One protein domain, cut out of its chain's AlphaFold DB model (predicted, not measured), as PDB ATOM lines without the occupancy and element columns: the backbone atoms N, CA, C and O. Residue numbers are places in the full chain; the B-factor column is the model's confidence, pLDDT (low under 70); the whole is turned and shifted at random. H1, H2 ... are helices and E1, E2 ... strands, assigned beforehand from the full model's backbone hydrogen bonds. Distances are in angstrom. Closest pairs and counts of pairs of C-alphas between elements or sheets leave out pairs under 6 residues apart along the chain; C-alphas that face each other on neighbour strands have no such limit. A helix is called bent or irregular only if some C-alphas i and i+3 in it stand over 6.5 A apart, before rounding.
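Overview. This is residues 35 to 90 and 240 to 257 of the 1123 residues of an uncharacterized protein of marine sediment metagenome (UniProt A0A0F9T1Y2). A long ribbon of two antiparallel strands, E1 and E3, runs along the length of an elongated piece, with E2 running back on the E1 side some way off the ribbon and two short helices, H1 and H2, near one end. The turns of residues 42 to 49 and 242 to 248 make the other end, and a long stretch with no named element, residues 74 to 90, folds back from the helices, doubling on itself in a short pairing. The printed part has 74 residues with two named helices and three named strands, in the order E1, E2, H1, H2, E3; the sheet has the order E1 - E3, antiparallel. The class is mixed, helices and strands, with under half of the residues in named elements. The whole is only just compact, close to loose, with a radius of gyration of the C-alphas of 13.4 A, and spans 40 by 24 by 18 A.

Arrangement. E1, residues 35 to 41, and E3, residues 249 to 256, are antiparallel neighbours at 161 degrees. Their C-alphas 37 and 253 face each other at 4.6 A; N 36 and O 254 are within hydrogen-bond range at 2.8 A, as are N 250 and O 40 at 2.8 A. E2, residues 50 to 55, pairs with no named strand, but its residues 50 to 51 form a short antiparallel pairing with residues 240 to 241. The closest C-alphas of E1 and E2, those of Val 40 and Val 52, are 7.3 A apart. E2 and E3 are apart. H1, residues 58 to 63, is apart from E1, E2 and E3. H1 and H2, residues 69 to 73, are close but not clearly touching, the closest C-alphas being those of Val 62 and Pro 69 at 5.6 A. H2 is apart from E1 and E2. Residues 76 to 77 pair with residues 83 to 84, antiparallel. In H1 every O i to N i+4 pair is within hydrogen-bond range; in H2 it is 0 of 1, with 1 of 2 O i to N i+3 pairs within range.

Along the chain. E1 begins at C-alpha 35 (23.377, 0.167, 52.713) and measures 19.5 A. E2 measures 16.2 A from C-alpha 50 (5.071, 2.314, 38.846). H1 has six residues and H2 five; H2 is only just irregular, with C-alphas 70 and 73 6.7 A apart. E3, the longest strand, measures 22.3 A and ends at C-alpha 256 (26.391, -2.906, 48.513).

Size, cuts and confidence. The two C-alphas farthest apart, those of Ile 45 and Asp 63, are 40.5 A apart. Residues 91 to 239 are cut out, and C-alphas 90 and 240 are 16.5 A apart across the cut, which lies in the link from H2 to E3. Of the links that are printed whole, E2 to H1 and H1 to H2 are tight, and E1 to E2 is short. The mean pLDDT of the printed part is 75.3; residues 45 to 48, 71 to 82, 84 to 85 and 255 to 257 are under 70.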
ATOM      1  N   GLN A  35      24.824   0.328  52.804       78.44
ATOM      2  CA  GLN A  35      23.377   0.167  52.713       78.44
ATOM      3  C   GLN A  35      22.766   1.456  52.155       78.44
ATOM      4  O   GLN A  35      23.035   2.539  52.677       78.44
ATOM      5  N   SER A  36      21.918   1.333  51.137       77.12
ATOM      6  CA  SER A  36      21.052   2.407  50.648       77.12
ATOM      7  C   SER A  36      19.586   2.042  50.879       77.12
ATOM      8  O   SER A  36      19.208   0.877  50.780       77.12
ATOM      9  N   LEU A  37      18.756   3.028  51.221       81.81
ATOM     10  CA  LEU A  37      17.318   2.853  51.414       81.81
ATOM     11  C   LEU A  37      16.572   3.646  50.342       81.81
ATOM     12  O   LEU A  37      16.592   4.876  50.349       81.81
ATOM     13  N   PHE A  38      15.879   2.934  49.465       81.31
ATOM     14  CA  PHE A  38      14.976   3.489  48.471       81.31
ATOM     15  C   PHE A  38      13.558   3.474  49.015       81.31
ATOM     16  O   PHE A  38      13.062   2.433  49.436       81.31
ATOM     17  N   SER A  39      12.894   4.624  49.015       84.12
ATOM     18  CA  SER A  39      11.519   4.751  49.489       84.12
ATOM     19  C   SER A  39      10.629   5.237  48.359       84.12
ATOM     20  O   SER A  39      10.761   6.376  47.918       84.12
ATOM     21  N   VAL A  40       9.694   4.395  47.930       83.75
ATOM     22  CA  VAL A  40       8.642   4.755  46.975       83.75
ATOM     23  C   VAL A  40       7.374   5.051  47.758       83.75
ATOM     24  O   VAL A  40       6.953   4.227  48.563       83.75
ATOM     25  N   THR A  41       6.770   6.223  47.557       86.69
ATOM     26  CA  THR A  41       5.504   6.598  48.206       86.69
ATOM     27  C   THR A  41       4.478   6.960  47.147       86.69
ATOM     28  O   THR A  41       4.640   7.972  46.467       86.69
ATOM     29  N   ASN A  42       3.400   6.183  47.050       84.06
ATOM     30  CA  ASN A  42       2.295   6.522  46.164       84.06
ATOM     31  C   ASN A  42       1.362   7.506  46.873       84.06
ATOM     32  O   ASN A  42       0.688   7.159  47.840       84.06
ATOM     33  N   SER A  43       1.335   8.753  46.409       83.81
ATOM     34  CA  SER A  43       0.454   9.798  46.954       83.81
ATOM     35  C   SER A  43      -0.878   9.934  46.200       83.81
ATOM     36  O   SER A  43      -1.662  10.829  46.513       83.81
ATOM     37  N   SER A  44      -1.139   9.066  45.213       79.75
ATOM     38  CA  SER A  44      -2.277   9.132  44.289       79.75
ATOM     39  C   SER A  44      -3.079   7.819  44.245       79.75
ATOM     40  O   SER A  44      -2.616   6.757  44.644       79.75
ATOM     41  N   ILE A  45      -4.323   7.895  43.763       66.12
ATOM     42  CA  ILE A  45      -5.333   6.817  43.795       66.12
ATOM     43  C   ILE A  45      -5.299   5.847  42.602       66.12
ATOM     44  O   ILE A  45      -6.125   4.938  42.562       66.12
ATOM     45  N   VAL A  46      -4.439   6.049  41.596       62.72
ATOM     46  CA  VAL A  46      -4.737   5.527  40.241       62.72
ATOM     47  C   VAL A  46      -3.733   4.520  39.677       62.72
ATOM     48  O   VAL A  46      -4.080   3.823  38.732       62.72
ATOM     49  N   THR A  47      -2.525   4.386  40.223       58.53
ATOM     50  CA  THR A  47      -1.494   3.534  39.604       58.53
ATOM     51  C   THR A  47      -1.125   2.358  40.494       58.53
ATOM     52  O   THR A  47      -0.686   2.527  41.630       58.53
ATOM     53  N   THR A  48      -1.334   1.151  39.967       68.44
ATOM     54  CA  THR A  48      -0.923  -0.112  40.589       68.44
ATOM     55  C   THR A  48       0.360  -0.674  39.996       68.44
ATOM     56  O   THR A  48       0.756  -1.707  40.476       68.44
ATOM     57  N   ASN A  49       1.028  -0.002  39.054       78.75
ATOM     58  CA  ASN A  49       2.340  -0.376  38.517       78.75
ATOM     59  C   ASN A  49       3.134   0.914  38.297       78.75
ATOM     60  O   ASN A  49       2.669   1.788  37.561       78.75
ATOM     61  N   GLU A  50       4.280   1.082  38.956       78.31
ATOM     62  CA  GLU A  50       5.071   2.314  38.846       78.31
ATOM     63  C   GLU A  50       6.557   2.006  38.658       78.31
ATOM     64  O   GLU A  50       7.142   1.209  39.390       78.31
ATOM     65  N   VAL A  51       7.171   2.651  37.664       81.19
ATOM     66  CA  VAL A  51       8.620   2.637  37.453       81.19
ATOM     67  C   VAL A  51       9.193   3.863  38.147       81.19
ATOM     68  O   VAL A  51       8.877   4.994  37.781       81.19
ATOM     69  N   VAL A  52      10.043   3.650  39.149       81.44
ATOM     70  CA  VAL A  52      10.619   4.740  39.943       81.44
ATOM     71  C   VAL A  52      12.110   4.844  39.688       81.44
ATOM     72  O   VAL A  52      12.859   3.907  39.949       81.44
ATOM     73  N   GLY A  53      12.541   6.001  39.187       81.69
ATOM     74  CA  GLY A  53      13.949   6.321  38.970       81.69
ATOM     75  C   GLY A  53      14.615   6.907  40.217       81.69
ATOM     76  O   GLY A  53      14.124   7.878  40.794       81.69
ATOM     77  N   PHE A  54      15.766   6.365  40.602       82.38
ATOM     78  CA  PHE A  54      16.644   6.890  41.641       82.38
ATOM     79  C   PHE A  54      17.943   7.405  41.021       82.38
ATOM     80  O   PHE A  54      18.565   6.701  40.229       82.38
ATOM     81  N   PRO A  55      18.401   8.610  41.378       81.44
ATOM     82  CA  PRO A  55      19.575   9.197  40.750       81.44
ATOM     83  C   PRO A  55      20.879   8.605  41.307       81.44
ATOM     84  O   PRO A  55      21.320   8.990  42.389       81.44
ATOM     85  N   TYR A  56      21.508   7.697  40.558       83.31
ATOM     86  CA  TYR A  56      22.797   7.076  40.885       83.31
ATOM     87  C   TYR A  56      23.698   7.014  39.655       83.31
ATOM     88  O   TYR A  56      23.248   6.658  38.571       83.31
ATOM     89  N   SER A  57      24.987   7.309  39.833       85.06
ATOM     90  CA  SER A  57      26.006   7.026  38.817       85.06
ATOM     91  C   SER A  57      26.397   5.556  38.893       85.06
ATOM     92  O   SER A  57      26.912   5.115  39.925       85.06
ATOM     93  N   GLY A  58      26.181   4.811  37.808       83.50
ATOM     94  CA  GLY A  58      26.645   3.429  37.708       83.50
ATOM     95  C   GLY A  58      28.163   3.364  37.729       83.50
ATOM     96  O   GLY A  58      28.736   2.541  38.439       83.50
ATOM     97  N   PHE A  59      28.820   4.315  37.057       82.19
ATOM     98  CA  PHE A  59      30.274   4.412  37.066       82.19
ATOM     99  C   PHE A  59      30.836   4.629  38.475       82.19
ATOM    100  O   PHE A  59      31.739   3.908  38.871       82.19
ATOM    101  N   THR A  60      30.287   5.560  39.261       83.31
ATOM    102  CA  THR A  60      30.789   5.819  40.626       83.31
ATOM    103  C   THR A  60      30.621   4.600  41.530       83.31
ATOM    104  O   THR A  60      31.480   4.326  42.367       83.31
ATOM    105  N   LEU A  61      29.517   3.861  41.369       83.38
ATOM    106  CA  LEU A  61      29.284   2.637  42.127       83.38
ATOM    107  C   LEU A  61      30.303   1.547  41.772       83.38
ATOM    108  O   LEU A  61      30.794   0.869  42.671       83.38
ATOM    109  N   VAL A  62      30.661   1.424  40.496       82.44
ATOM    110  CA  VAL A  62      31.677   0.471  40.031       82.44
ATOM    111  C   VAL A  62      33.095   0.905  40.416       82.44
ATOM    112  O   VAL A  62      33.826   0.142  41.034       82.44
ATOM    113  N   ASP A  63      33.479   2.145  40.121       80.50
ATOM    114  CA  ASP A  63      34.846   2.662  40.282       80.50
ATOM    115  C   ASP A  63      35.288   2.736  41.751       80.50
ATOM    116  O   ASP A  63      36.446   2.498  42.088       80.50
ATOM    117  N   GLN A  64      34.350   3.003  42.664       83.00
ATOM    118  CA  GLN A  64      34.622   2.965  44.104       83.00
ATOM    119  C   GLN A  64      34.506   1.552  44.703       83.00
ATOM    120  O   GLN A  64      34.526   1.407  45.929       83.00
ATOM    121  N   ASN A  65      34.402   0.513  43.864       78.38
ATOM    122  CA  ASN A  65      34.210  -0.885  44.253       78.38
ATOM    123  C   ASN A  65      32.994  -1.093  45.182       78.38
ATOM    124  O   ASN A  65      33.022  -1.946  46.074       78.38
ATOM    125  N   PHE A  66      31.926  -0.299  45.023       76.31
ATOM    126  CA  PHE A  66      30.657  -0.549  45.721       76.31
ATOM    127  C   PHE A  66      29.850  -1.659  45.041       76.31
ATOM    128  O   PHE A  66      29.150  -2.407  45.730       76.31
ATOM    129  N   MET A  67      29.957  -1.754  43.715       76.12
ATOM    130  CA  MET A  67      29.413  -2.820  42.879       76.12
ATOM    131  C   MET A  67      30.514  -3.368  41.975       76.12
ATOM    132  O   MET A  67      31.402  -2.631  41.557       76.12
ATOM    133  N   ASP A  68      30.447  -4.660  41.679       73.62
ATOM    134  CA  ASP A  68      31.276  -5.263  40.641       73.62
ATOM    135  C   ASP A  68      30.707  -4.847  39.266       73.62
ATOM    136  O   ASP A  68      29.477  -4.820  39.121       73.62
ATOM    137  N   PRO A  69      31.528  -4.482  38.266       71.44
ATOM    138  CA  PRO A  69      31.036  -4.160  36.925       71.44
ATOM    139  C   PRO A  69      30.110  -5.237  36.331       71.44
ATOM    140  O   PRO A  69      29.141  -4.881  35.659       71.44
ATOM    141  N   ASP A  70      30.323  -6.516  36.647       71.38
ATOM    142  CA  ASP A  70      29.494  -7.622  36.148       71.38
ATOM    143  C   ASP A  70      28.111  -7.676  36.830       71.38
ATOM    144  O   ASP A  70      27.157  -8.267  36.318       71.38
ATOM    145  N   THR A  71      27.949  -7.000  37.973       65.19
ATOM    146  CA  THR A  71      26.688  -6.966  38.740       65.19
ATOM    147  C   THR A  71      25.700  -5.903  38.266       65.19
ATOM    148  O   THR A  71      24.576  -5.837  38.769       65.19
ATOM    149  N   LEU A  72      26.051  -5.119  37.244       60.97
ATOM    150  CA  LEU A  72      25.121  -4.203  36.572       60.97
ATOM    151  C   LEU A  72      24.019  -4.925  35.782       60.97
ATOM    152  O   LEU A  72      23.155  -4.272  35.225       60.97
ATOM    153  N   ASN A  73      24.003  -6.256  35.760       55.38
ATOM    154  CA  ASN A  73      22.875  -7.050  35.261       55.38
ATOM    155  C   ASN A  73      22.266  -7.948  36.357       55.38
ATOM    156  O   ASN A  73      21.632  -8.962  36.064       55.38
ATOM    157  N   SER A  74      22.486  -7.622  37.636       56.06
ATOM    158  CA  SER A  74      22.014  -8.440  38.759       56.06
ATOM    159  C   SER A  74      20.669  -7.982  39.324       56.06
ATOM    160  O   SER A  74      20.303  -6.805  39.283       56.06
ATOM    161  N   VAL A  75      19.927  -8.938  39.884       58.59
ATOM    162  CA  VAL A  75      18.633  -8.693  40.523       58.59
ATOM    163  C   VAL A  75      18.858  -8.098  41.910       58.59
ATOM    164  O   VAL A  75      19.623  -8.629  42.717       58.59
ATOM    165  N   VAL A  76      18.147  -7.016  42.230       61.25
ATOM    166  CA  VAL A  76      18.163  -6.463  43.588       61.25
ATOM    167  C   VAL A  76      17.263  -7.322  44.459       61.25
ATOM    168  O   VAL A  76      16.078  -7.455  44.188       61.25
ATOM    169  N   VAL A  77      17.801  -7.894  45.529       62.50
ATOM    170  CA  VAL A  77      17.019  -8.725  46.449       62.50
ATOM    171  C   VAL A  77      16.610  -7.902  47.672       62.50
ATOM    172  O   VAL A  77      17.447  -7.248  48.297       62.50
ATOM    173  N   ASP A  78      15.326  -7.926  48.033       62.06
ATOM    174  CA  ASP A  78      14.821  -7.250  49.229       62.06
ATOM    175  C   ASP A  78      15.233  -7.961  50.539       62.06
ATOM    176  O   ASP A  78      15.816  -9.049  50.558       62.06
ATOM    177  N   THR A  79      14.898  -7.367  51.690       59.91
ATOM    178  CA  THR A  79      15.211  -7.945  53.014       59.91
ATOM    179  C   THR A  79      14.542  -9.295  53.301       59.91
ATOM    180  O   THR A  79      14.893  -9.951  54.284       59.91
ATOM    181  N   PHE A  80      13.564  -9.697  52.491       69.69
ATOM    182  CA  PHE A  80      12.824 -10.953  52.581       69.69
ATOM    183  C   PHE A  80      13.244 -11.969  51.513       69.69
ATOM    184  O   PHE A  80      12.603 -13.012  51.402       69.69
ATOM    185  N   SER A  81      14.332 -11.704  50.785       65.44
ATOM    186  CA  SER A  81      14.806 -12.541  49.681       65.44
ATOM    187  C   SER A  81      13.909 -12.519  48.437       65.44
ATOM    188  O   SER A  81      13.997 -13.418  47.606       65.44
ATOM    189  N   THR A  82      13.062 -11.498  48.296       68.88
ATOM    190  CA  THR A  82      12.239 -11.288  47.102       68.88
ATOM    191  C   THR A  82      13.055 -10.529  46.066       68.88
ATOM    192  O   THR A  82      13.563  -9.443  46.348       68.88
ATOM    193  N   SER A  83      13.175 -11.098  44.872       70.69
ATOM    194  CA  SER A  83      13.724 -10.425  43.698       70.69
ATOM    195  C   SER A  83      12.895  -9.187  43.365       70.69
ATOM    196  O   SER A  83      11.685  -9.279  43.168       70.69
ATOM    197  N   ILE A  84      13.542  -8.029  43.318       64.44
ATOM    198  CA  ILE A  84      12.965  -6.773  42.861       64.44
ATOM    199  C   ILE A  84      13.498  -6.545  41.446       64.44
ATOM    200  O   ILE A  84      14.715  -6.404  41.276       64.44
ATOM    201  N   PRO A  85      12.620  -6.472  40.434       66.06
ATOM    202  CA  PRO A  85      13.034  -6.070  39.105       66.06
ATOM    203  C   PRO A  85      13.598  -4.653  39.164       66.06
ATOM    204  O   PRO A  85      12.920  -3.702  39.572       66.06
ATOM    205  N   ALA A  86      14.860  -4.518  38.788       70.81
ATOM    206  CA  ALA A  86      15.526  -3.237  38.761       70.81
ATOM    207  C   ALA A  86      16.410  -3.147  37.521       70.81
ATOM    208  O   ALA A  86      17.036  -4.125  37.127       70.81
ATOM    209  N   MET A  87      16.461  -1.960  36.926       71.75
ATOM    210  CA  MET A  87      17.392  -1.632  35.858       71.75
ATOM    211  C   MET A  87      18.462  -0.725  36.470       71.75
ATOM    212  O   MET A  87      18.172   0.444  36.757       71.75
ATOM    213  N   PRO A  88      19.653  -1.254  36.789       72.81
ATOM    214  CA  PRO A  88      20.720  -0.446  37.359       72.81
ATOM    215  C   PRO A  88      21.174   0.626  36.358       72.81
ATOM    216  O   PRO A  88      20.935   0.513  35.152       72.81
ATOM    217  N   PRO A  89      21.798   1.708  36.849       75.44
ATOM    218  CA  PRO A  89      22.245   2.793  35.993       75.44
ATOM    219  C   PRO A  89      23.313   2.294  35.019       75.44
ATOM    220  O   PRO A  89      24.211   1.538  35.387       75.44
ATOM    221  N   SER A  90      23.244   2.777  33.782       79.50
ATOM    222  CA  SER A  90      24.290   2.528  32.792       79.50
ATOM    223  C   SER A  90      25.658   3.006  33.289       79.50
ATOM    224  O   SER A  90      25.756   4.062  33.921       79.50
ATOM    225  N   TYR A 240      11.046  -1.302  39.539       81.25
ATOM    226  CA  TYR A 240       9.653  -1.585  39.220       81.25
ATOM    227  C   TYR A 240       8.873  -1.933  40.491       81.25
ATOM    228  O   TYR A 240       9.282  -2.785  41.284       81.25
ATOM    229  N   VAL A 241       7.743  -1.258  40.688       81.81
ATOM    230  CA  VAL A 241       6.836  -1.477  41.814       81.81
ATOM    231  C   VAL A 241       5.529  -2.055  41.287       81.81
ATOM    232  O   VAL A 241       4.667  -1.317  40.817       81.81
ATOM    233  N   ASP A 242       5.406  -3.375  41.409       79.25
ATOM    234  CA  ASP A 242       4.310  -4.202  40.875       79.25
ATOM    235  C   ASP A 242       2.943  -3.943  41.537       79.25
ATOM    236  O   ASP A 242       1.903  -4.312  41.017       79.25
ATOM    237  N   SER A 243       2.922  -3.344  42.736       80.94
ATOM    238  CA  SER A 243       1.761  -2.594  43.237       80.94
ATOM    239  C   SER A 243       2.035  -1.839  44.523       80.94
ATOM    240  O   SER A 243       2.587  -2.357  45.492       80.94
ATOM    241  N   ILE A 244       1.584  -0.584  44.559       80.25
ATOM    242  CA  ILE A 244       1.615   0.258  45.750       80.25
ATOM    243  C   ILE A 244       0.276   0.979  45.896       80.25
ATOM    244  O   ILE A 244      -0.120   1.786  45.059       80.25
ATOM    245  N   SER A 245      -0.474   0.651  46.950       83.44
ATOM    246  CA  SER A 245      -1.770   1.298  47.190       83.44
ATOM    247  C   SER A 245      -1.603   2.780  47.554       83.44
ATOM    248  O   SER A 245      -0.542   3.209  48.005       83.44
ATOM    249  N   GLU A 246      -2.675   3.560  47.409       84.56
ATOM    250  CA  GLU A 246      -2.696   4.976  47.793       84.56
ATOM    251  C   GLU A 246      -2.213   5.173  49.243       84.56
ATOM    252  O   GLU A 246      -2.662   4.492  50.169       84.56
ATOM    253  N   ASN A 247      -1.320   6.142  49.446       85.62
ATOM    254  CA  ASN A 247      -0.694   6.477  50.725       85.62
ATOM    255  C   ASN A 247       0.132   5.337  51.347       85.62
ATOM    256  O   ASN A 247       0.445   5.383  52.541       85.62
ATOM    257  N   VAL A 248       0.494   4.318  50.563       86.00
ATOM    258  CA  VAL A 248       1.458   3.296  50.970       86.00
ATOM    259  C   VAL A 248       2.856   3.745  50.566       86.00
ATOM    260  O   VAL A 248       3.066   4.358  49.521       86.00
ATOM    261  N   GLN A 249       3.810   3.441  51.439       87.38
ATOM    262  CA  GLN A 249       5.231   3.585  51.186       87.38
ATOM    263  C   GLN A 249       5.862   2.193  51.183       87.38
ATOM    264  O   GLN A 249       5.696   1.441  52.146       87.38
ATOM    265  N   ILE A 250       6.599   1.873  50.126       83.69
ATOM    266  CA  ILE A 250       7.409   0.660  50.024       83.69
ATOM    267  C   ILE A 250       8.871   1.070  50.137       83.69
ATOM    268  O   ILE A 250       9.299   2.077  49.573       83.69
ATOM    269  N   ASN A 251       9.624   0.306  50.920       83.44
ATOM    270  CA  ASN A 251      11.034   0.555  51.159       83.44
ATOM    271  C   ASN A 251      11.853  -0.612  50.619       83.44
ATOM    272  O   ASN A 251      11.704  -1.732  51.106       83.44
ATOM    273  N   TYR A 252      12.753  -0.331  49.687       77.44
ATOM    274  CA  TYR A 252      13.738  -1.281  49.196       77.44
ATOM    275  C   TYR A 252      15.084  -0.947  49.824       77.44
ATOM    276  O   TYR A 252      15.549   0.189  49.772       77.44
ATOM    277  N   THR A 253      15.698  -1.926  50.481       74.06
ATOM    278  CA  THR A 253      17.050  -1.764  51.015       74.06
ATOM    279  C   THR A 253      18.024  -2.405  50.049       74.06
ATOM    280  O   THR A 253      17.980  -3.615  49.864       74.06
ATOM    281  N   LEU A 254      18.909  -1.601  49.475       71.94
ATOM    282  CA  LEU A 254      20.018  -2.078  48.667       71.94
ATOM    283  C   LEU A 254      21.241  -2.275  49.560       71.94
ATOM    284  O   LEU A 254      21.683  -1.348  50.242       71.94
ATOM    285  N   PHE A 255      21.793  -3.479  49.533       69.69
ATOM    286  CA  PHE A 255      23.039  -3.820  50.204       69.69
ATOM    287  C   PHE A 255      24.173  -3.822  49.172       69.69
ATOM    288  O   PHE A 255      24.058  -4.486  48.149       69.69
ATOM    289  N   MET A 256      25.247  -3.069  49.425       69.75
ATOM    290  CA  MET A 256      26.391  -2.906  48.513       69.75
ATOM    291  C   MET A 256      27.712  -3.243  49.223       69.75
ATOM    292  O   MET A 256      27.850  -3.039  50.434       69.75
ATOM    293  N   GLY A 257      28.695  -3.729  48.459       57.41
ATOM    294  CA  GLY A 257      30.058  -4.022  48.914       57.41
ATOM    295  C   GLY A 257      30.166  -5.139  49.958       57.41
ATOM    296  O   GLY A 257      30.350  -4.855  51.133       57.41
TER     297      GLY A 257